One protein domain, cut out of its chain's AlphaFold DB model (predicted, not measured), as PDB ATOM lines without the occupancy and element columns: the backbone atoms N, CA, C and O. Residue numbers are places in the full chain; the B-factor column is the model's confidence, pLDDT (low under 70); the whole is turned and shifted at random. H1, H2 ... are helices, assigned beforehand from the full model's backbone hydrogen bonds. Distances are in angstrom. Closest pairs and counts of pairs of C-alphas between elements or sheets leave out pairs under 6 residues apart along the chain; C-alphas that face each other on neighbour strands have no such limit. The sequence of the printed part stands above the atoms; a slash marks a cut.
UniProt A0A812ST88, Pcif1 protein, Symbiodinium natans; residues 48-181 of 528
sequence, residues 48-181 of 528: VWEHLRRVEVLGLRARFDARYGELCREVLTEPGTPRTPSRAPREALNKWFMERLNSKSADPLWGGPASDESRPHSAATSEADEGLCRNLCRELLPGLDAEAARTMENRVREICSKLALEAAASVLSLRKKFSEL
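Overview. This is residues 48 to 181 of the 528 residues of the protein "Pcif1 protein" of Symbiodinium natans (UniProt A0A812ST88). Two long helices, H4 and H1, run side by side in opposite ways and make the length of the model, and a shorter helical hairpin, H2 and H3, is set at a slant to them, with H3 packed on part of H4 and H2 near H1. Residues 76 to 91 run on from the end of H1 and fold back to H2. The printed part has 134 residues, with four named helices in the order H1, H2, H3, H4 and no named strand, and its class is all helix. It is compact, with a radius of gyration of the C-alphas of 16.3 A, and elongated, with spans of 54 by 29 by 21 A.

Arrangement. H4, residues 146 to 180, is the longest helix. It touches H1, residues 48 to 75, at a shallow tilt of 17 degrees, opposite ways; their closest C-alphas, those of Glu 56 and Ser 170, are 6.4 A apart. With its residues 152 to 164 alone, H4 also touches H3, residues 123 to 140, at a steep tilt of 46 degrees, opposite ways; the closest C-alphas, those of Cys 133 and Arg 157, are 5.9 A apart. H3 forms a helical hairpin with H2, residues 92 to 101: they touch at a shallow tilt of 12 degrees, opposite ways, with the closest C-alphas, those of Glu 99 and Ala 128, 5.2 A apart. H1 and H2 are close but not clearly touching, with the C-alphas of Arg 61 and Leu 93 closest at 7.4 A. H1 and H3 are also close but not clearly touching, with the C-alphas of Cys 72 and Leu 140 closest at 8.0 A. H2 and H4 are apart. The helix packing is mostly aligned, that is, mostly at a shallow tilt, but only just: 2 of the 3 pairs that touch. In H1, H2, H3 and H4 every O i to N i+4 pair is within hydrogen-bond range.

Along the chain. H4 has 35 residues and is 51.3 A long, from C-alpha 146 at (-23.725, 134.416, 81.166) to C-alpha 180 at (7.856, 156.395, 115.084). H1 has 28 residues, is 41.4 A long and begins with C-alpha 48 at (1.108, 165.836, 109.867). H3 has 18 residues and is 25.5 A long; H2 has 10 residues and is 14.5 A long.

Size, cuts and confidence. The two C-alphas farthest apart, those of Gly 80 and Ser 179, are 54.3 A apart. The printed part has no cut. The links from H1 to H2, 16 residues, and from H2 to H3, 21 residues, are long, and the link from H3 to H4, 5 residues, is tight. The mean pLDDT of the printed part is 82.2; 27 residues are under 70, namely residues 76 to 85, 102 to 104 and 112 to 125.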
ATOM      1  N   VAL A  48       0.186 166.848 110.406       93.19
ATOM      2  CA  VAL A  48       1.108 165.836 109.867       93.19
ATOM      3  C   VAL A  48       0.401 164.486 109.721       93.19
ATOM      4  O   VAL A  48       0.541 163.828 108.688       93.19
ATOM      5  N   TRP A  49      -0.413 164.100 110.712       91.38
ATOM      6  CA  TRP A  49      -1.210 162.869 110.661       91.38
ATOM      7  C   TRP A  49      -2.209 162.880 109.518       91.38
ATOM      8  O   TRP A  49      -2.304 161.897 108.782       91.38
ATOM      9  N   GLU A  50      -2.925 163.988 109.338       94.56
ATOM     10  CA  GLU A  50      -3.893 164.094 108.250       94.56
ATOM     11  C   GLU A  50      -3.238 164.021 106.880       94.56
ATOM     12  O   GLU A  50      -3.747 163.328 106.000       94.56
ATOM     13  N   HIS A  51      -2.088 164.666 106.712       93.31
ATOM     14  CA  HIS A  51      -1.354 164.606 105.457       93.31
ATOM     15  C   HIS A  51      -0.854 163.181 105.158       93.31
ATOM     16  O   HIS A  51      -1.059 162.670 104.058       93.31
ATOM     17  N   LEU A  52      -0.286 162.475 106.143       92.38
ATOM     18  CA  LEU A  52       0.129 161.076 105.964       92.38
ATOM     19  C   LEU A  52      -1.049 160.155 105.640       92.38
ATOM     20  O   LEU A  52      -0.949 159.305 104.753       92.38
ATOM     21  N   ARG A  53      -2.174 160.335 106.338       93.88
ATOM     22  CA  ARG A  53      -3.409 159.597 106.064       93.88
ATOM     23  C   ARG A  53      -3.881 159.847 104.634       93.88
ATOM     24  O   ARG A  53      -4.213 158.889 103.936       93.88
ATOM     25  N   ARG A  54      -3.854 161.103 104.184       93.62
ATOM     26  CA  ARG A  54      -4.195 161.489 102.813       93.62
ATOM     27  C   ARG A  54      -3.334 160.770 101.784       93.62
ATOM     28  O   ARG A  54      -3.882 160.176 100.859       93.62
ATOM     29  N   VAL A  55      -2.013 160.760 101.965       92.88
ATOM     30  CA  VAL A  55      -1.079 160.069 101.059       92.88
ATOM     31  C   VAL A  55      -1.438 158.585 100.908       92.88
ATOM     32  O   VAL A  55      -1.494 158.074  99.790       92.88
ATOM     33  N   GLU A  56      -1.733 157.893 102.011       93.69
ATOM     34  CA  GLU A  56      -2.112 156.474 101.976       93.69
ATOM     35  C   GLU A  56      -3.459 156.246 101.262       93.69
ATOM     36  O   GLU A  56      -3.574 155.337 100.433       93.69
ATOM     37  N   VAL A  57      -4.467 157.092 101.517       93.69
ATOM     38  CA  VAL A  57      -5.783 157.001 100.851       93.69
ATOM     39  C   VAL A  57      -5.678 157.262  99.356       93.69
ATOM     40  O   VAL A  57      -6.213 156.488  98.559       93.69
ATOM     41  N   LEU A  58      -4.950 158.303  98.950       92.88
ATOM     42  CA  LEU A  58      -4.739 158.596  97.535       92.88
ATOM     43  C   LEU A  58      -3.944 157.492  96.838       92.88
ATOM     44  O   LEU A  58      -4.265 157.127  95.706       92.88
ATOM     45  N   GLY A  59      -2.965 156.902  97.527       93.69
ATOM     46  CA  GLY A  59      -2.256 155.724  97.046       93.69
ATOM     47  C   GLY A  59      -3.194 154.539  96.808       93.69
ATOM     48  O   GLY A  59      -3.102 153.884  95.767       93.69
ATOM     49  N   LEU A  60      -4.121 154.267  97.735       93.62
ATOM     50  CA  LEU A  60      -5.127 153.217  97.554       93.62
ATOM     51  C   LEU A  60      -6.051 153.521  96.372       93.62
ATOM     52  O   LEU A  60      -6.287 152.646  95.539       93.62
ATOM     53  N   ARG A  61      -6.532 154.762  96.268       93.69
ATOM     54  CA  ARG A  61      -7.402 155.215  95.179       93.69
ATOM     55  C   ARG A  61      -6.741 155.027  93.811       93.69
ATOM     56  O   ARG A  61      -7.363 154.475  92.908       93.69
ATOM     57  N   ALA A  62      -5.469 155.396  93.675       92.75
ATOM     58  CA  ALA A  62      -4.715 155.196  92.437       92.75
ATOM     59  C   ALA A  62      -4.587 153.706  92.064       92.75
ATOM     60  O   ALA A  62      -4.752 153.342  90.899       92.75
ATOM     61  N   ARG A  63      -4.337 152.825  93.044       94.31
ATOM     62  CA  ARG A  63      -4.290 151.368  92.813       94.31
ATOM     63  C   ARG A  63      -5.655 150.795  92.431       94.31
ATOM     64  O   ARG A  63      -5.716 149.906  91.585       94.31
ATOM     65  N   PHE A  64      -6.732 151.289  93.040       94.12
ATOM     66  CA  PHE A  64      -8.099 150.916  92.682       94.12
ATOM     67  C   PHE A  64      -8.414 151.277  91.226       94.12
ATOM     68  O   PHE A  64      -8.801 150.398  90.454       94.12
ATOM     69  N   ASP A  65      -8.159 152.529  90.835       92.25
ATOM     70  CA  ASP A  65      -8.368 153.005  89.465       92.25
ATOM     71  C   ASP A  65      -7.538 152.197  88.454       92.25
ATOM     72  O   ASP A  65      -8.056 151.790  87.412       92.25
ATOM     73  N   ALA A  66      -6.274 151.891  88.773       93.00
ATOM     74  CA  ALA A  66      -5.406 151.084  87.915       93.00
ATOM     75  C   ALA A  66      -5.960 149.667  87.681       93.00
ATOM     76  O   ALA A  66      -6.055 149.226  86.534       93.00
ATOM     77  N   ARG A  67      -6.389 148.971  88.747       94.06
ATOM     78  CA  ARG A  67      -6.978 147.620  88.652       94.06
ATOM     79  C   ARG A  67      -8.287 147.614  87.883       94.06
ATOM     80  O   ARG A  67      -8.525 146.710  87.088       94.06
ATOM     81  N   TYR A  68      -9.131 148.616  88.110       92.62
ATOM     82  CA  TYR A  68     -10.374 148.751  87.365       92.62
ATOM     83  C   TYR A  68     -10.102 148.976  85.869       92.62
ATOM     84  O   TYR A  68     -10.727 148.343  85.019       92.62
ATOM     85  N   GLY A  69      -9.120 149.818  85.535       91.00
ATOM     86  CA  GLY A  69      -8.698 150.048  84.153       91.00
ATOM     87  C   GLY A  69      -8.065 148.817  83.488       91.00
ATOM     88  O   GLY A  69      -8.249 148.596  82.291       91.00
ATOM     89  N   GLU A  70      -7.329 147.989  84.232       91.19
ATOM     90  CA  GLU A  70      -6.861 146.670  83.771       91.19
ATOM     91  C   GLU A  70      -8.030 145.733  83.472       91.19
ATOM     92  O   GLU A  70      -8.107 145.205  82.363       91.19
ATOM     93  N   LEU A  71      -8.987 145.619  84.396       89.81
ATOM     94  CA  LEU A  71     -10.180 144.790  84.224       89.81
ATOM     95  C   LEU A  71     -10.996 145.196  82.986       89.81
ATOM     96  O   LEU A  71     -11.396 144.341  82.196       89.81
ATOM     97  N   CYS A  72     -11.193 146.499  82.770       86.25
ATOM     98  CA  CYS A  72     -11.885 147.002  81.582       86.25
ATOM     99  C   CYS A  72     -11.150 146.637  80.283       86.25
ATOM    100  O   CYS A  72     -11.788 146.313  79.282       86.25
ATOM    101  N   ARG A  73      -9.811 146.670  80.282       85.75
ATOM    102  CA  ARG A  73      -9.005 146.312  79.104       85.75
ATOM    103  C   ARG A  73      -9.059 144.825  78.789       85.75
ATOM    104  O   ARG A  73      -9.087 144.491  77.612       85.75
ATOM    105  N   GLU A  74      -9.076 143.957  79.799       84.31
ATOM    106  CA  GLU A  74      -9.167 142.502  79.605       84.31
ATOM    107  C   GLU A  74     -10.460 142.118  78.868       84.31
ATOM    108  O   GLU A  74     -10.430 141.311  77.938       84.31
ATOM    109  N   VAL A  75     -11.580 142.751  79.226       74.44
ATOM    110  CA  VAL A  75     -12.914 142.382  78.724       74.44
ATOM    111  C   VAL A  75     -13.265 143.028  77.385       74.44
ATOM    112  O   VAL A  75     -14.005 142.452  76.595       74.44
ATOM    113  N   LEU A  76     -12.689 144.188  77.067       68.75
ATOM    114  CA  LEU A  76     -12.947 144.897  75.808       68.75
ATOM    115  C   LEU A  76     -12.011 144.527  74.652       68.75
ATOM    116  O   LEU A  76     -11.878 145.284  73.689       68.75
ATOM    117  N   THR A  77     -11.347 143.379  74.725       65.69
ATOM    118  CA  THR A  77     -10.516 142.894  73.615       65.69
ATOM    119  C   THR A  77     -11.336 142.373  72.428       65.69
ATOM    120  O   THR A  77     -10.766 142.155  71.356       65.69
ATOM    121  N   GLU A  78     -12.659 142.235  72.561       62.66
ATOM    122  CA  GLU A  78     -13.524 141.834  71.452       62.66
ATOM    123  C   GLU A  78     -13.732 142.970  70.424       62.66
ATOM    124  O   GLU A  78     -14.133 144.086  70.778       62.66
ATOM    125  N   PRO A  79     -13.470 142.728  69.123       63.34
ATOM    126  CA  PRO A  79     -13.689 143.724  68.080       63.34
ATOM    127  C   PRO A  79     -15.172 144.110  67.971       63.34
ATOM    128  O   PRO A  79     -15.994 143.309  67.534       63.34
ATOM    129  N   GLY A  80     -15.502 145.362  68.299       68.50
ATOM    130  CA  GLY A  80     -16.843 145.935  68.105       68.50
ATOM    131  C   GLY A  80     -17.551 146.381  69.385       68.50
ATOM    132  O   GLY A  80     -18.587 147.039  69.294       68.50
ATOM    133  N   THR A  81     -16.993 146.096  70.561       60.94
ATOM    134  CA  THR A  81     -17.583 146.502  71.841       60.94
ATOM    135  C   THR A  81     -17.346 148.002  72.083       60.94
ATOM    136  O   THR A  81     -16.218 148.482  71.907       60.94
ATOM    137  N   PRO A  82     -18.375 148.792  72.448       60.19
ATOM    138  CA  PRO A  82     -18.200 150.208  72.760       60.19
ATOM    139  C   PRO A  82     -17.147 150.389  73.861       60.19
ATOM    140  O   PRO A  82     -17.144 149.669  74.858       60.19
ATOM    141  N   ARG A  83     -16.233 151.350  73.672       60.47
ATOM    142  CA  ARG A  83     -15.182 151.669  74.651       60.47
ATOM    143  C   ARG A  83     -15.826 152.038  75.991       60.47
ATOM    144  O   ARG A  83     -16.449 153.093  76.091       60.47
ATOM    145  N   THR A  84     -15.653 151.198  77.007       58.41
ATOM    146  CA  THR A  84     -16.012 151.526  78.390       58.41
ATOM    147  C   THR A  84     -15.051 152.586  78.931       58.41
ATOM    148  O   THR A  84     -13.930 152.746  78.424       58.41
ATOM    149  N   PRO A  85     -15.482 153.371  79.932       64.69
ATOM    150  CA  PRO A  85     -14.616 154.344  80.578       64.69
ATOM    151  C   PRO A  85     -13.360 153.684  81.163       64.69
ATOM    152  O   PRO A  85     -13.418 152.668  81.843       64.69
ATOM    153  N   SER A  86     -12.208 154.316  80.934       71.25
ATOM    154  CA  SER A  86     -10.904 153.885  81.470       71.25
ATOM    155  C   SER A  86     -10.723 154.130  82.975       71.25
ATOM    156  O   SER A  86      -9.664 153.831  83.521       71.25
ATOM    157  N   ARG A  87     -11.734 154.696  83.642       83.38
ATOM    158  CA  ARG A  87     -11.712 155.064  85.060       83.38
ATOM    159  C   ARG A  87     -12.826 154.353  85.804       83.38
ATOM    160  O   ARG A  87     -13.889 154.118  85.228       83.38
ATOM    161  N   ALA A  88     -12.580 154.067  87.080       87.69
ATOM    162  CA  ALA A  88     -13.596 153.509  87.955       87.69
ATOM    163  C   ALA A  88     -14.836 154.417  88.021       87.69
ATOM    164  O   ALA A  88     -14.725 155.635  87.821       87.69
ATOM    165  N   PRO A  89     -16.024 153.852  88.311       87.88
ATOM    166  CA  PRO A  89     -17.238 154.639  88.412       87.88
ATOM    167  C   PRO A  89     -17.072 155.732  89.464       87.88
ATOM    168  O   PRO A  89     -16.569 155.503  90.570       87.88
ATOM    169  N   ARG A  90     -17.497 156.943  89.111       83.88
ATOM    170  CA  ARG A  90     -17.357 158.113  89.978       83.88
ATOM    171  C   ARG A  90     -18.044 157.865  91.326       83.88
ATOM    172  O   ARG A  90     -19.134 157.304  91.382       83.88
ATOM    173  N   GLU A  91     -17.407 158.313  92.406       86.56
ATOM    174  CA  GLU A  91     -17.843 158.122  93.800       86.56
ATOM    175  C   GLU A  91     -17.887 156.659  94.292       86.56
ATOM    176  O   GLU A  91     -18.250 156.448  95.447       86.56
ATOM    177  N   ALA A  92     -17.533 155.641  93.491       89.19
ATOM    178  CA  ALA A  92     -17.617 154.242  93.935       89.19
ATOM    179  C   ALA A  92     -16.777 153.988  95.196       89.19
ATOM    180  O   ALA A  92     -17.271 153.410  96.166       89.19
ATOM    181  N   LEU A  93     -15.542 154.498  95.215       91.69
ATOM    182  CA  LEU A  93     -14.660 154.392  96.375       91.69
ATOM    183  C   LEU A  93     -15.161 155.224  97.568       91.69
ATOM    184  O   LEU A  93     -15.087 154.777  98.707       91.69
ATOM    185  N   ASN A  94     -15.736 156.401  97.317       90.88
ATOM    186  CA  ASN A  94     -16.263 157.275  98.372       90.88
ATOM    187  C   ASN A  94     -17.478 156.644  99.067       90.88
ATOM    188  O   ASN A  94     -17.598 156.686 100.290       90.88
ATOM    189  N   LYS A  95     -18.364 156.005  98.294       88.69
ATOM    190  CA  LYS A  95     -19.494 155.227  98.822       88.69
ATOM    191  C   LYS A  95     -19.007 154.039  99.648       88.69
ATOM    192  O   LYS A  95     -19.535 153.812 100.733       88.69
ATOM    193  N   TRP A  96     -17.972 153.346  99.171       90.56
ATOM    194  CA  TRP A  96     -17.333 152.254  99.906       90.56
ATOM    195  C   TRP A  96     -16.755 152.726 101.250       90.56
ATOM    196  O   TRP A  96     -17.014 152.101 102.278       90.56
ATOM    197  N   PHE A  97     -16.064 153.872 101.289       90.88
ATOM    198  CA  PHE A  97     -15.628 154.481 102.550       90.88
ATOM    199  C   PHE A  97     -16.811 154.802 103.471       90.88
ATOM    200  O   PHE A  97     -16.814 154.388 104.628       90.88
ATOM    201  N   MET A  98     -17.850 155.473 102.969       88.25
ATOM    202  CA  MET A  98     -19.029 155.840 103.767       88.25
ATOM    203  C   MET A  98     -19.751 154.637 104.391       88.25
ATOM    204  O   MET A  98     -20.226 154.712 105.529       88.25
ATOM    205  N   GLU A  99     -19.820 153.515 103.676       85.00
ATOM    206  CA  GLU A  99     -20.369 152.260 104.195       85.00
ATOM    207  C   GLU A  99     -19.547 151.738 105.392       85.00
ATOM    208  O   GLU A  99     -20.126 151.371 106.421       85.00
ATOM    209  N   ARG A 100     -18.208 151.810 105.309       84.12
ATOM    210  CA  ARG A 100     -17.268 151.355 106.356       84.12
ATOM    211  C   ARG A 100     -17.191 152.280 107.570       84.12
ATOM    212  O   ARG A 100     -17.052 151.794 108.694       84.12
ATOM    213  N   LEU A 101     -17.274 153.592 107.356       83.62
ATOM    214  CA  LEU A 101     -17.073 154.632 108.375       83.62
ATOM    215  C   LEU A 101     -18.106 154.612 109.502       83.62
ATOM    216  O   LEU A 101     -17.819 154.984 110.634       83.62
ATOM    217  N   ASN A 102     -19.304 154.105 109.227       67.25
ATOM    218  CA  ASN A 102     -20.367 153.988 110.222       67.25
ATOM    219  C   ASN A 102     -20.235 152.725 111.099       67.25
ATOM    220  O   ASN A 102     -21.236 152.207 111.588       67.25
ATOM    221  N   SER A 103     -19.021 152.193 111.267       65.69
ATOM    222  CA  SER A 103     -18.707 151.088 112.176       65.69
ATOM    223  C   SER A 103     -17.591 151.512 113.136       65.69
ATOM    224  O   SER A 103     -16.718 152.294 112.760       65.69
ATOM    225  N   LYS A 104     -17.623 151.034 114.390       66.25
ATOM    226  CA  LYS A 104     -16.559 151.325 115.366       66.25
ATOM    227  C   LYS A 104     -15.236 150.830 114.802       66.25
ATOM    228  O   LYS A 104     -15.073 149.623 114.613       66.25
ATOM    229  N   SER A 105     -14.324 151.764 114.544       71.44
ATOM    230  CA  SER A 105     -13.117 151.457 113.805       71.44
ATOM    231  C   SER A 105     -11.829 151.953 114.416       71.44
ATOM    232  O   SER A 105     -11.789 152.812 115.289       71.44
ATOM    233  N   ALA A 106     -10.773 151.295 113.956       74.25
ATOM    234  CA  ALA A 106      -9.390 151.507 114.318       74.25
ATOM    235  C   ALA A 106      -8.827 152.865 113.869       74.25
ATOM    236  O   ALA A 106      -7.899 153.359 114.511       74.25
ATOM    237  N   ASP A 107      -9.338 153.404 112.761       89.00
ATOM    238  CA  ASP A 107      -8.974 154.703 112.200       89.00
ATOM    239  C   ASP A 107     -10.240 155.408 111.677       89.00
ATOM    240  O   ASP A 107     -11.044 154.776 110.982       89.00
ATOM    241  N   PRO A 108     -10.399 156.709 111.968       88.56
ATOM    242  CA  PRO A 108     -11.621 157.462 111.696       88.56
ATOM    243  C   PRO A 108     -11.929 157.688 110.209       88.56
ATOM    244  O   PRO A 108     -13.033 158.123 109.911       88.56
ATOM    245  N   LEU A 109     -11.005 157.429 109.273       90.31
ATOM    246  CA  LEU A 109     -11.247 157.551 107.828       90.31
ATOM    247  C   LEU A 109     -11.343 156.196 107.113       90.31
ATOM    248  O   LEU A 109     -12.138 156.024 106.190       90.31
ATOM    249  N   TRP A 110     -10.519 155.232 107.514       85.94
ATOM    250  CA  TRP A 110     -10.449 153.929 106.848       85.94
ATOM    251  C   TRP A 110     -11.600 152.984 107.218       85.94
ATOM    252  O   TRP A 110     -11.925 152.054 106.464       85.94
ATOM    253  N   GLY A 111     -12.212 153.191 108.387       78.50
ATOM    254  CA  GLY A 111     -13.150 152.229 108.952       78.50
ATOM    255  C   GLY A 111     -12.469 150.895 109.305       78.50
ATOM    256  O   GLY A 111     -11.245 150.785 109.375       78.50
ATOM    257  N   GLY A 112     -13.269 149.843 109.509       65.19
ATOM    258  CA  GLY A 112     -12.778 148.484 109.795       65.19
ATOM    259  C   GLY A 112     -12.697 148.143 111.289       65.19
ATOM    260  O   GLY A 112     -12.876 149.020 112.117       65.19
ATOM    261  N   PRO A 113     -12.485 146.875 111.677       61.94
ATOM    262  CA  PRO A 113     -12.554 146.455 113.078       61.94
ATOM    263  C   PRO A 113     -11.492 147.143 113.955       61.94
ATOM    264  O   PRO A 113     -10.348 147.327 113.549       61.94
ATOM    265  N   ALA A 114     -11.881 147.520 115.176       55.50
ATOM    266  CA  ALA A 114     -11.007 148.198 116.134       55.50
ATOM    267  C   ALA A 114      -9.907 147.294 116.733       55.50
ATOM    268  O   ALA A 114      -8.889 147.812 117.197       55.50
ATOM    269  N   SER A 115     -10.093 145.966 116.727       54.44
ATOM    270  CA  SER A 115      -9.186 145.000 117.354       54.44
ATOM    271  C   SER A 115      -8.292 144.263 116.355       54.44
ATOM    272  O   SER A 115      -8.700 143.921 115.250       54.44
ATOM    273  N   ASP A 116      -7.080 143.956 116.821       47.91
ATOM    274  CA  ASP A 116      -6.046 143.108 116.203       47.91
ATOM    275  C   ASP A 116      -6.446 141.612 116.162       47.91
ATOM    276  O   ASP A 116      -5.616 140.717 116.001       47.91
ATOM    277  N   GLU A 117      -7.731 141.306 116.383       45.72
ATOM    278  CA  GLU A 117      -8.201 139.930 116.381       45.72
ATOM    279  C   GLU A 117      -8.269 139.424 114.946       45.72
ATOM    280  O   GLU A 117      -8.966 139.963 114.090       45.72
ATOM    281  N   SER A 118      -7.554 138.329 114.718       43.19
ATOM    282  CA  SER A 118      -7.414 137.541 113.494       43.19
ATOM    283  C   SER A 118      -8.717 136.963 112.920       43.19
ATOM    284  O   SER A 118      -8.680 135.975 112.186       43.19
ATOM    285  N   ARG A 119      -9.880 137.544 113.231       44.97
ATOM    286  CA  ARG A 119     -11.146 137.246 112.564       44.97
ATOM    287  C   ARG A 119     -11.299 138.182 111.369       44.97
ATOM    288  O   ARG A 119     -11.627 139.355 111.549       44.97
ATOM    289  N   PRO A 120     -11.060 137.688 110.145       43.06
ATOM    290  CA  PRO A 120     -11.253 138.499 108.967       43.06
ATOM    291  C   PRO A 120     -12.761 138.732 108.819       43.06
ATOM    292  O   PRO A 120     -13.547 137.789 108.870       43.06
ATOM    293  N   HIS A 121     -13.140 139.996 108.637       49.41
ATOM    294  CA  HIS A 121     -14.482 140.464 108.273       49.41
ATOM    295  C   HIS A 121     -15.489 140.584 109.429       49.41
ATOM    296  O   HIS A 121     -16.219 139.656 109.772       49.41
ATOM    297  N   SER A 122     -15.619 141.798 109.978       54.62
ATOM    298  CA  SER A 122     -16.873 142.180 110.634       54.62
ATOM    299  C   SER A 122     -17.983 142.245 109.574       54.62
ATOM    300  O   SER A 122     -17.715 142.583 108.415       54.62
ATOM    301  N   ALA A 123     -19.233 141.960 109.953       56.09
ATOM    302  CA  ALA A 123     -20.372 141.985 109.026       56.09
ATOM    303  C   ALA A 123     -20.473 143.314 108.244       56.09
ATOM    304  O   ALA A 123     -20.709 143.300 107.041       56.09
ATOM    305  N   ALA A 124     -20.171 144.447 108.890       55.34
ATOM    306  CA  ALA A 124     -20.168 145.770 108.258       55.34
ATOM    307  C   ALA A 124     -19.083 145.938 107.176       55.34
ATOM    308  O   ALA A 124     -19.331 146.559 106.147       55.34
ATOM    309  N   THR A 125     -17.882 145.375 107.378       60.06
ATOM    310  CA  THR A 125     -16.848 145.382 106.326       60.06
ATOM    311  C   THR A 125     -17.245 144.505 105.144       60.06
ATOM    312  O   THR A 125     -17.045 144.910 104.005       60.06
ATOM    313  N   SER A 126     -17.885 143.364 105.411       74.06
ATOM    314  CA  SER A 126     -18.413 142.492 104.361       74.06
ATOM    315  C   SER A 126     -19.515 143.179 103.552       74.06
ATOM    316  O   SER A 126     -19.530 143.056 102.334       74.06
ATOM    317  N   GLU A 127     -20.418 143.921 104.198       79.19
ATOM    318  CA  GLU A 127     -21.507 144.617 103.504       79.19
ATOM    319  C   GLU A 127     -20.988 145.731 102.590       79.19
ATOM    320  O   GLU A 127     -21.460 145.857 101.461       79.19
ATOM    321  N   ALA A 128     -19.990 146.494 103.050       81.88
ATOM    322  CA  ALA A 128     -19.346 147.533 102.252       81.88
ATOM    323  C   ALA A 128     -18.658 146.959 101.004       81.88
ATOM    324  O   ALA A 128     -18.818 147.460  99.890       81.88
ATOM    325  N   ASP A 129     -17.895 145.879 101.186       85.75
ATOM    326  CA  ASP A 129     -17.165 145.220 100.104       85.75
ATOM    327  C   ASP A 129     -18.140 144.624  99.064       85.75
ATOM    328  O   ASP A 129     -17.932 144.773  97.855       85.75
ATOM    329  N   GLU A 130     -19.254 144.043  99.521       86.12
ATOM    330  CA  GLU A 130     -20.358 143.584  98.668       86.12
ATOM    331  C   GLU A 130     -21.083 144.746  97.969       86.12
ATOM    332  O   GLU A 130     -21.443 144.647  96.795       86.12
ATOM    333  N   GLY A 131     -21.277 145.877  98.652       84.44
ATOM    334  CA  GLY A 131     -21.846 147.101  98.086       84.44
ATOM    335  C   GLY A 131     -21.017 147.640  96.923       84.44
ATOM    336  O   GLY A 131     -21.556 147.902  95.841       84.44
ATOM    337  N   LEU A 132     -19.696 147.726  97.104       88.06
ATOM    338  CA  LEU A 132     -18.764 148.084  96.036       88.06
ATOM    339  C   LEU A 132     -18.810 147.066  94.893       88.06
ATOM    340  O   LEU A 132     -18.939 147.467  93.737       88.06
ATOM    341  N   CYS A 133     -18.773 145.765  95.201       89.00
ATOM    342  CA  CYS A 133     -18.855 144.704  94.196       89.00
ATOM    343  C   CYS A 133     -20.119 144.838  93.333       89.00
ATOM    344  O   CYS A 133     -20.027 144.884  92.106       89.00
ATOM    345  N   ARG A 134     -21.296 144.993  93.956       87.31
ATOM    346  CA  ARG A 134     -22.569 145.204  93.247       87.31
ATOM    347  C   ARG A 134     -22.532 146.432  92.340       87.31
ATOM    348  O   ARG A 134     -23.008 146.356  91.209       87.31
ATOM    349  N   ASN A 135     -21.966 147.544  92.811       85.56
ATOM    350  CA  ASN A 135     -21.866 148.772  92.022       85.56
ATOM    351  C   ASN A 135     -20.980 148.583  90.783       85.56
ATOM    352  O   ASN A 135     -21.376 148.972  89.690       85.56
ATOM    353  N   LEU A 136     -19.814 147.950  90.930       89.50
ATOM    354  CA  LEU A 136     -18.915 147.689  89.803       89.50
ATOM    355  C   LEU A 136     -19.521 146.686  88.812       89.50
ATOM    356  O   LEU A 136     -19.459 146.907  87.605       89.50
ATOM    357  N   CYS A 137     -20.164 145.627  89.309       88.81
ATOM    358  CA  CYS A 137     -20.879 144.662  88.476       88.81
ATOM    359  C   CYS A 137     -22.023 145.315  87.687       88.81
ATOM    360  O   CYS A 137     -22.191 145.031  86.506       88.81
ATOM    361  N   ARG A 138     -22.793 146.224  88.295       85.94
ATOM    362  CA  ARG A 138     -23.887 146.926  87.601       85.94
ATOM    363  C   ARG A 138     -23.407 147.699  86.371       85.94
ATOM    364  O   ARG A 138     -24.131 147.749  85.385       85.94
ATOM    365  N   GLU A 139     -22.210 148.269  86.436       85.19
ATOM    366  CA  GLU A 139     -21.604 149.019  85.331       85.19
ATOM    367  C   GLU A 139     -20.960 148.100  84.282       85.19
ATOM    368  O   GLU A 139     -21.017 148.384  83.089       85.19
ATOM    369  N   LEU A 140     -20.342 146.995  84.715       85.88
ATOM    370  CA  LEU A 140     -19.508 146.150  83.852       85.88
ATOM    371  C   LEU A 140     -20.236 144.964  83.209       85.88
ATOM    372  O   LEU A 140     -19.798 144.482  82.168       85.88
ATOM    373  N   LEU A 141     -21.297 144.452  83.832       86.56
ATOM    374  CA  LEU A 141     -22.010 143.258  83.363       86.56
ATOM    375  C   LEU A 141     -23.007 143.477  82.209       86.56
ATOM    376  O   LEU A 141     -23.214 142.523  81.453       86.56
ATOM    377  N   PRO A 142     -23.669 144.643  82.044       87.69
ATOM    378  CA  PRO A 142     -24.641 144.819  80.971       87.69
ATOM    379  C   PRO A 142     -24.052 144.526  79.584       87.69
ATOM    380  O   PRO A 142     -23.048 145.106  79.184       87.69
ATOM    381  N   GLY A 143     -24.712 143.638  78.835       84.12
ATOM    382  CA  GLY A 143     -24.303 143.254  77.479       84.12
ATOM    383  C   GLY A 143     -23.351 142.055  77.395       84.12
ATOM    384  O   GLY A 143     -23.076 141.606  76.287       84.12
ATOM    385  N   LEU A 144     -22.894 141.509  78.527       85.00
ATOM    386  CA  LEU A 144     -22.118 140.267  78.561       85.00
ATOM    387  C   LEU A 144     -23.030 139.033  78.505       85.00
ATOM    388  O   LEU A 144     -24.156 139.046  79.010       85.00
ATOM    389  N   ASP A 145     -22.528 137.938  77.931       90.12
ATOM    390  CA  ASP A 145     -23.168 136.630  78.078       90.12
ATOM    391  C   ASP A 145     -23.005 136.072  79.507       90.12
ATOM    392  O   ASP A 145     -22.278 136.612  80.342       90.12
ATOM    393  N   ALA A 146     -23.699 134.973  79.815       90.75
ATOM    394  CA  ALA A 146     -23.725 134.416  81.166       90.75
ATOM    395  C   ALA A 146     -22.358 133.906  81.666       90.75
ATOM    396  O   ALA A 146     -22.133 133.856  82.875       90.75
ATOM    397  N   GLU A 147     -21.460 133.479  80.778       90.75
ATOM    398  CA  GLU A 147     -20.136 132.980  81.155       90.75
ATOM    399  C   GLU A 147     -19.151 134.130  81.375       90.75
ATOM    400  O   GLU A 147     -18.476 134.174  82.411       90.75
ATOM    401  N   ALA A 148     -19.144 135.103  80.464       86.81
ATOM    402  CA  ALA A 148     -18.400 136.345  80.597       86.81
ATOM    403  C   ALA A 148     -18.842 137.129  81.842       86.81
ATOM    404  O   ALA A 148     -17.995 137.595  82.603       86.81
ATOM    405  N   ALA A 149     -20.149 137.191  82.119       88.62
ATOM    406  CA  ALA A 149     -20.688 137.852  83.302       88.62
ATOM    407  C   ALA A 149     -20.210 137.199  84.610       88.62
ATOM    408  O   ALA A 149     -19.739 137.899  85.504       88.62
ATOM    409  N   ARG A 150     -20.250 135.861  84.715       90.25
ATOM    410  CA  ARG A 150     -19.724 135.141  85.894       90.25
ATOM    411  C   ARG A 150     -18.225 135.356  86.077       90.25
ATOM    412  O   ARG A 150     -17.748 135.516  87.199       90.25
ATOM    413  N   THR A 151     -17.475 135.343  84.979       89.88
ATOM    414  CA  THR A 151     -16.027 135.577  85.008       89.88
ATOM    415  C   THR A 151     -15.723 136.994  85.486       89.88
ATOM    416  O   THR A 151     -14.907 137.174  86.389       89.88
ATOM    417  N   MET A 152     -16.430 137.988  84.944       88.88
ATOM    418  CA  MET A 152     -16.320 139.386  85.346       88.88
ATOM    419  C   MET A 152     -16.666 139.578  86.824       88.88
ATOM    420  O   MET A 152     -15.906 140.206  87.554       88.88
ATOM    421  N   GLU A 153     -17.768 138.996  87.291       91.06
ATOM    422  CA  GLU A 153     -18.185 139.085  88.689       91.06
ATOM    423  C   GLU A 153     -17.103 138.552  89.642       91.06
ATOM    424  O   GLU A 153     -16.756 139.213  90.622       91.06
ATOM    425  N   ASN A 154     -16.494 137.405  89.328       91.75
ATOM    426  CA  ASN A 154     -15.394 136.854  90.125       91.75
ATOM    427  C   ASN A 154     -14.176 137.792  90.171       91.75
ATOM    428  O   ASN A 154     -13.550 137.941  91.222       91.75
ATOM    429  N   ARG A 155     -13.850 138.454  89.055       92.69
ATOM    430  CA  ARG A 155     -12.740 139.419  88.979       92.69
ATOM    431  C   ARG A 155     -13.041 140.700  89.750       92.69
ATOM    432  O   ARG A 155     -12.169 141.203  90.456       92.69
ATOM    433  N   VAL A 156     -14.274 141.199  89.680       93.06
ATOM    434  CA  VAL A 156     -14.727 142.333  90.497       93.06
ATOM    435  C   VAL A 156     -14.591 142.005  91.986       93.06
ATOM    436  O   VAL A 156     -13.998 142.789  92.728       93.06
ATOM    437  N   ARG A 157     -15.044 140.820  92.421       93.06
ATOM    438  CA  ARG A 157     -14.873 140.356  93.811       93.06
ATOM    439  C   ARG A 157     -13.402 140.287  94.221       93.06
ATOM    440  O   ARG A 157     -13.056 140.699  95.328       93.06
ATOM    441  N   GLU A 158     -12.525 139.818  93.332       92.25
ATOM    442  CA  GLU A 158     -11.075 139.791  93.564       92.25
ATOM    443  C   GLU A 158     -10.505 141.204  93.795       92.25
ATOM    444  O   GLU A 158      -9.720 141.405  94.725       92.25
ATOM    445  N   ILE A 159     -10.919 142.197  92.996       93.31
ATOM    446  CA  ILE A 159     -10.514 143.601  93.175       93.31
ATOM    447  C   ILE A 159     -10.996 144.137  94.524       93.31
ATOM    448  O   ILE A 159     -10.183 144.698  95.263       93.31
ATOM    449  N   CYS A 160     -12.274 143.947  94.868       92.88
ATOM    450  CA  CYS A 160     -12.838 144.410  96.140       92.88
ATOM    451  C   CYS A 160     -12.117 143.784  97.343       92.88
ATOM    452  O   CYS A 160     -11.739 144.489  98.276       92.88
ATOM    453  N   SER A 161     -11.842 142.476  97.293       90.50
ATOM    454  CA  SER A 161     -11.115 141.769  98.353       90.50
ATOM    455  C   SER A 161      -9.686 142.299  98.528       90.50
ATOM    456  O   SER A 161      -9.266 142.605  99.646       90.50
ATOM    457  N   LYS A 162      -8.941 142.486  97.427       91.62
ATOM    458  CA  LYS A 162      -7.589 143.073  97.469       91.62
ATOM    459  C   LYS A 162      -7.602 144.496  98.020       91.62
ATOM    460  O   LYS A 162      -6.734 144.845  98.816       91.62
ATOM    461  N   LEU A 163      -8.583 145.303  97.618       92.00
ATOM    462  CA  LEU A 163      -8.752 146.670  98.102       92.00
ATOM    463  C   LEU A 163      -8.960 146.706  99.624       92.00
ATOM    464  O   LEU A 163      -8.294 147.476 100.315       92.00
ATOM    465  N   ALA A 164      -9.827 145.839 100.152       89.62
ATOM    466  CA  ALA A 164     -10.091 145.742 101.585       89.62
ATOM    467  C   ALA A 164      -8.844 145.328 102.388       89.62
ATOM    468  O   ALA A 164      -8.570 145.910 103.441       89.62
ATOM    469  N   LEU A 165      -8.061 144.367 101.880       89.44
ATOM    470  CA  LEU A 165      -6.795 143.947 102.493       89.44
ATOM    471  C   LEU A 165      -5.759 145.079 102.508       89.44
ATOM    472  O   LEU A 165      -5.083 145.289 103.514       89.44
ATOM    473  N   GLU A 166      -5.646 145.833 101.416       92.25
ATOM    474  CA  GLU A 166      -4.723 146.967 101.329       92.25
ATOM    475  C   GLU A 166      -5.130 148.128 102.234       92.25
ATOM    476  O   GLU A 166      -4.259 148.751 102.840       92.25
ATOM    477  N   ALA A 167      -6.426 148.409 102.371       90.44
ATOM    478  CA  ALA A 167      -6.912 149.400 103.325       90.44
ATOM    479  C   ALA A 167      -6.550 149.005 104.765       90.44
ATOM    480  O   ALA A 167      -6.000 149.817 105.506       90.44
ATOM    481  N   ALA A 168      -6.758 147.738 105.142       87.50
ATOM    482  CA  ALA A 168      -6.352 147.230 106.453       87.50
ATOM    483  C   ALA A 168      -4.830 147.340 106.673       87.50
ATOM    484  O   ALA A 168      -4.383 147.810 107.720       87.50
ATOM    485  N   ALA A 169      -4.023 146.980 105.669       89.75
ATOM    486  CA  ALA A 169      -2.569 147.136 105.725       89.75
ATOM    487  C   ALA A 169      -2.140 148.611 105.850       89.75
ATOM    488  O   ALA A 169      -1.196 148.917 106.578       89.75
ATOM    489  N   SER A 170      -2.854 149.529 105.194       90.44
ATOM    490  CA  SER A 170      -2.597 150.975 105.259       90.44
ATOM    491  C   SER A 170      -2.864 151.529 106.662       90.44
ATOM    492  O   SER A 170      -2.064 152.311 107.170       90.44
ATOM    493  N   VAL A 171      -3.914 151.059 107.348       89.12
ATOM    494  CA  VAL A 171      -4.181 151.408 108.758       89.12
ATOM    495  C   VAL A 171      -3.041 150.955 109.672       89.12
ATOM    496  O   VAL A 171      -2.580 151.722 110.519       89.12
ATOM    497  N   LEU A 172      -2.545 149.725 109.495       88.50
ATOM    498  CA  LEU A 172      -1.410 149.214 110.275       88.50
ATOM    499  C   LEU A 172      -0.121 149.998 109.990       88.50
ATOM    500  O   LEU A 172       0.611 150.339 110.920       88.50
ATOM    501  N   SER A 173       0.128 150.332 108.721       89.12
ATOM    502  CA  SER A 173       1.236 151.196 108.299       89.12
ATOM    503  C   SER A 173       1.162 152.565 108.978       89.12
ATOM    504  O   SER A 173       2.145 153.005 109.575       89.12
ATOM    505  N   LEU A 174      -0.010 153.210 108.974       88.81
ATOM    506  CA  LEU A 174      -0.225 154.507 109.621       88.81
ATOM    507  C   LEU A 174       0.018 154.449 111.129       88.81
ATOM    508  O   LEU A 174       0.706 155.313 111.663       88.81
ATOM    509  N   ARG A 175      -0.469 153.410 111.812       86.56
ATOM    510  CA  ARG A 175      -0.226 153.200 113.252       86.56
ATOM    511  C   ARG A 175       1.246 152.973 113.574       86.56
ATOM    512  O   ARG A 175       1.747 153.478 114.574       86.56
ATOM    513  N   LYS A 176       1.960 152.230 112.728       88.12
ATOM    514  CA  LYS A 176       3.402 152.043 112.895       88.12
ATOM    515  C   LYS A 176       4.137 153.375 112.737       88.12
ATOM    516  O   LYS A 176       4.902 153.749 113.623       88.12
ATOM    517  N   LYS A 177       3.827 154.122 111.673       88.19
ATOM    518  CA  LYS A 177       4.339 155.483 111.465       88.19
ATOM    519  C   LYS A 177       4.021 156.367 112.685       88.19
ATOM    520  O   LYS A 177       4.896 157.105 113.121       88.19
ATOM    521  N   PHE A 178       2.843 156.206 113.301       82.62
ATOM    522  CA  PHE A 178       2.439 156.833 114.575       82.62
ATOM    523  C   PHE A 178       3.416 156.636 115.710       82.62
ATOM    524  O   PHE A 178       3.882 157.611 116.294       82.62
ATOM    525  N   SER A 179       3.801 155.396 115.977       81.50
ATOM    526  CA  SER A 179       4.772 155.129 117.036       81.50
ATOM    527  C   SER A 179       6.172 155.699 116.768       81.50
ATOM    528  O   SER A 179       6.940 155.888 117.707       81.50
ATOM    529  N   GLU A 180       6.510 155.989 115.508       82.62
ATOM    530  CA  GLU A 180       7.856 156.395 115.084       82.62
ATOM    531  C   GLU A 180       8.020 157.928 114.970       82.62
ATOM    532  O   GLU A 180       9.143 158.428 114.942       82.62
ATOM    533  N   LEU A 181       6.928 158.704 114.943       74.81
ATOM    534  CA  LEU A 181       6.915 160.085 114.428       74.81
ATOM    535  C   LEU A 181       7.220 161.226 115.421       74.81
ATOM    536  O   LEU A 181       6.989 162.393 115.109       74.81
TER     537      LEU A 181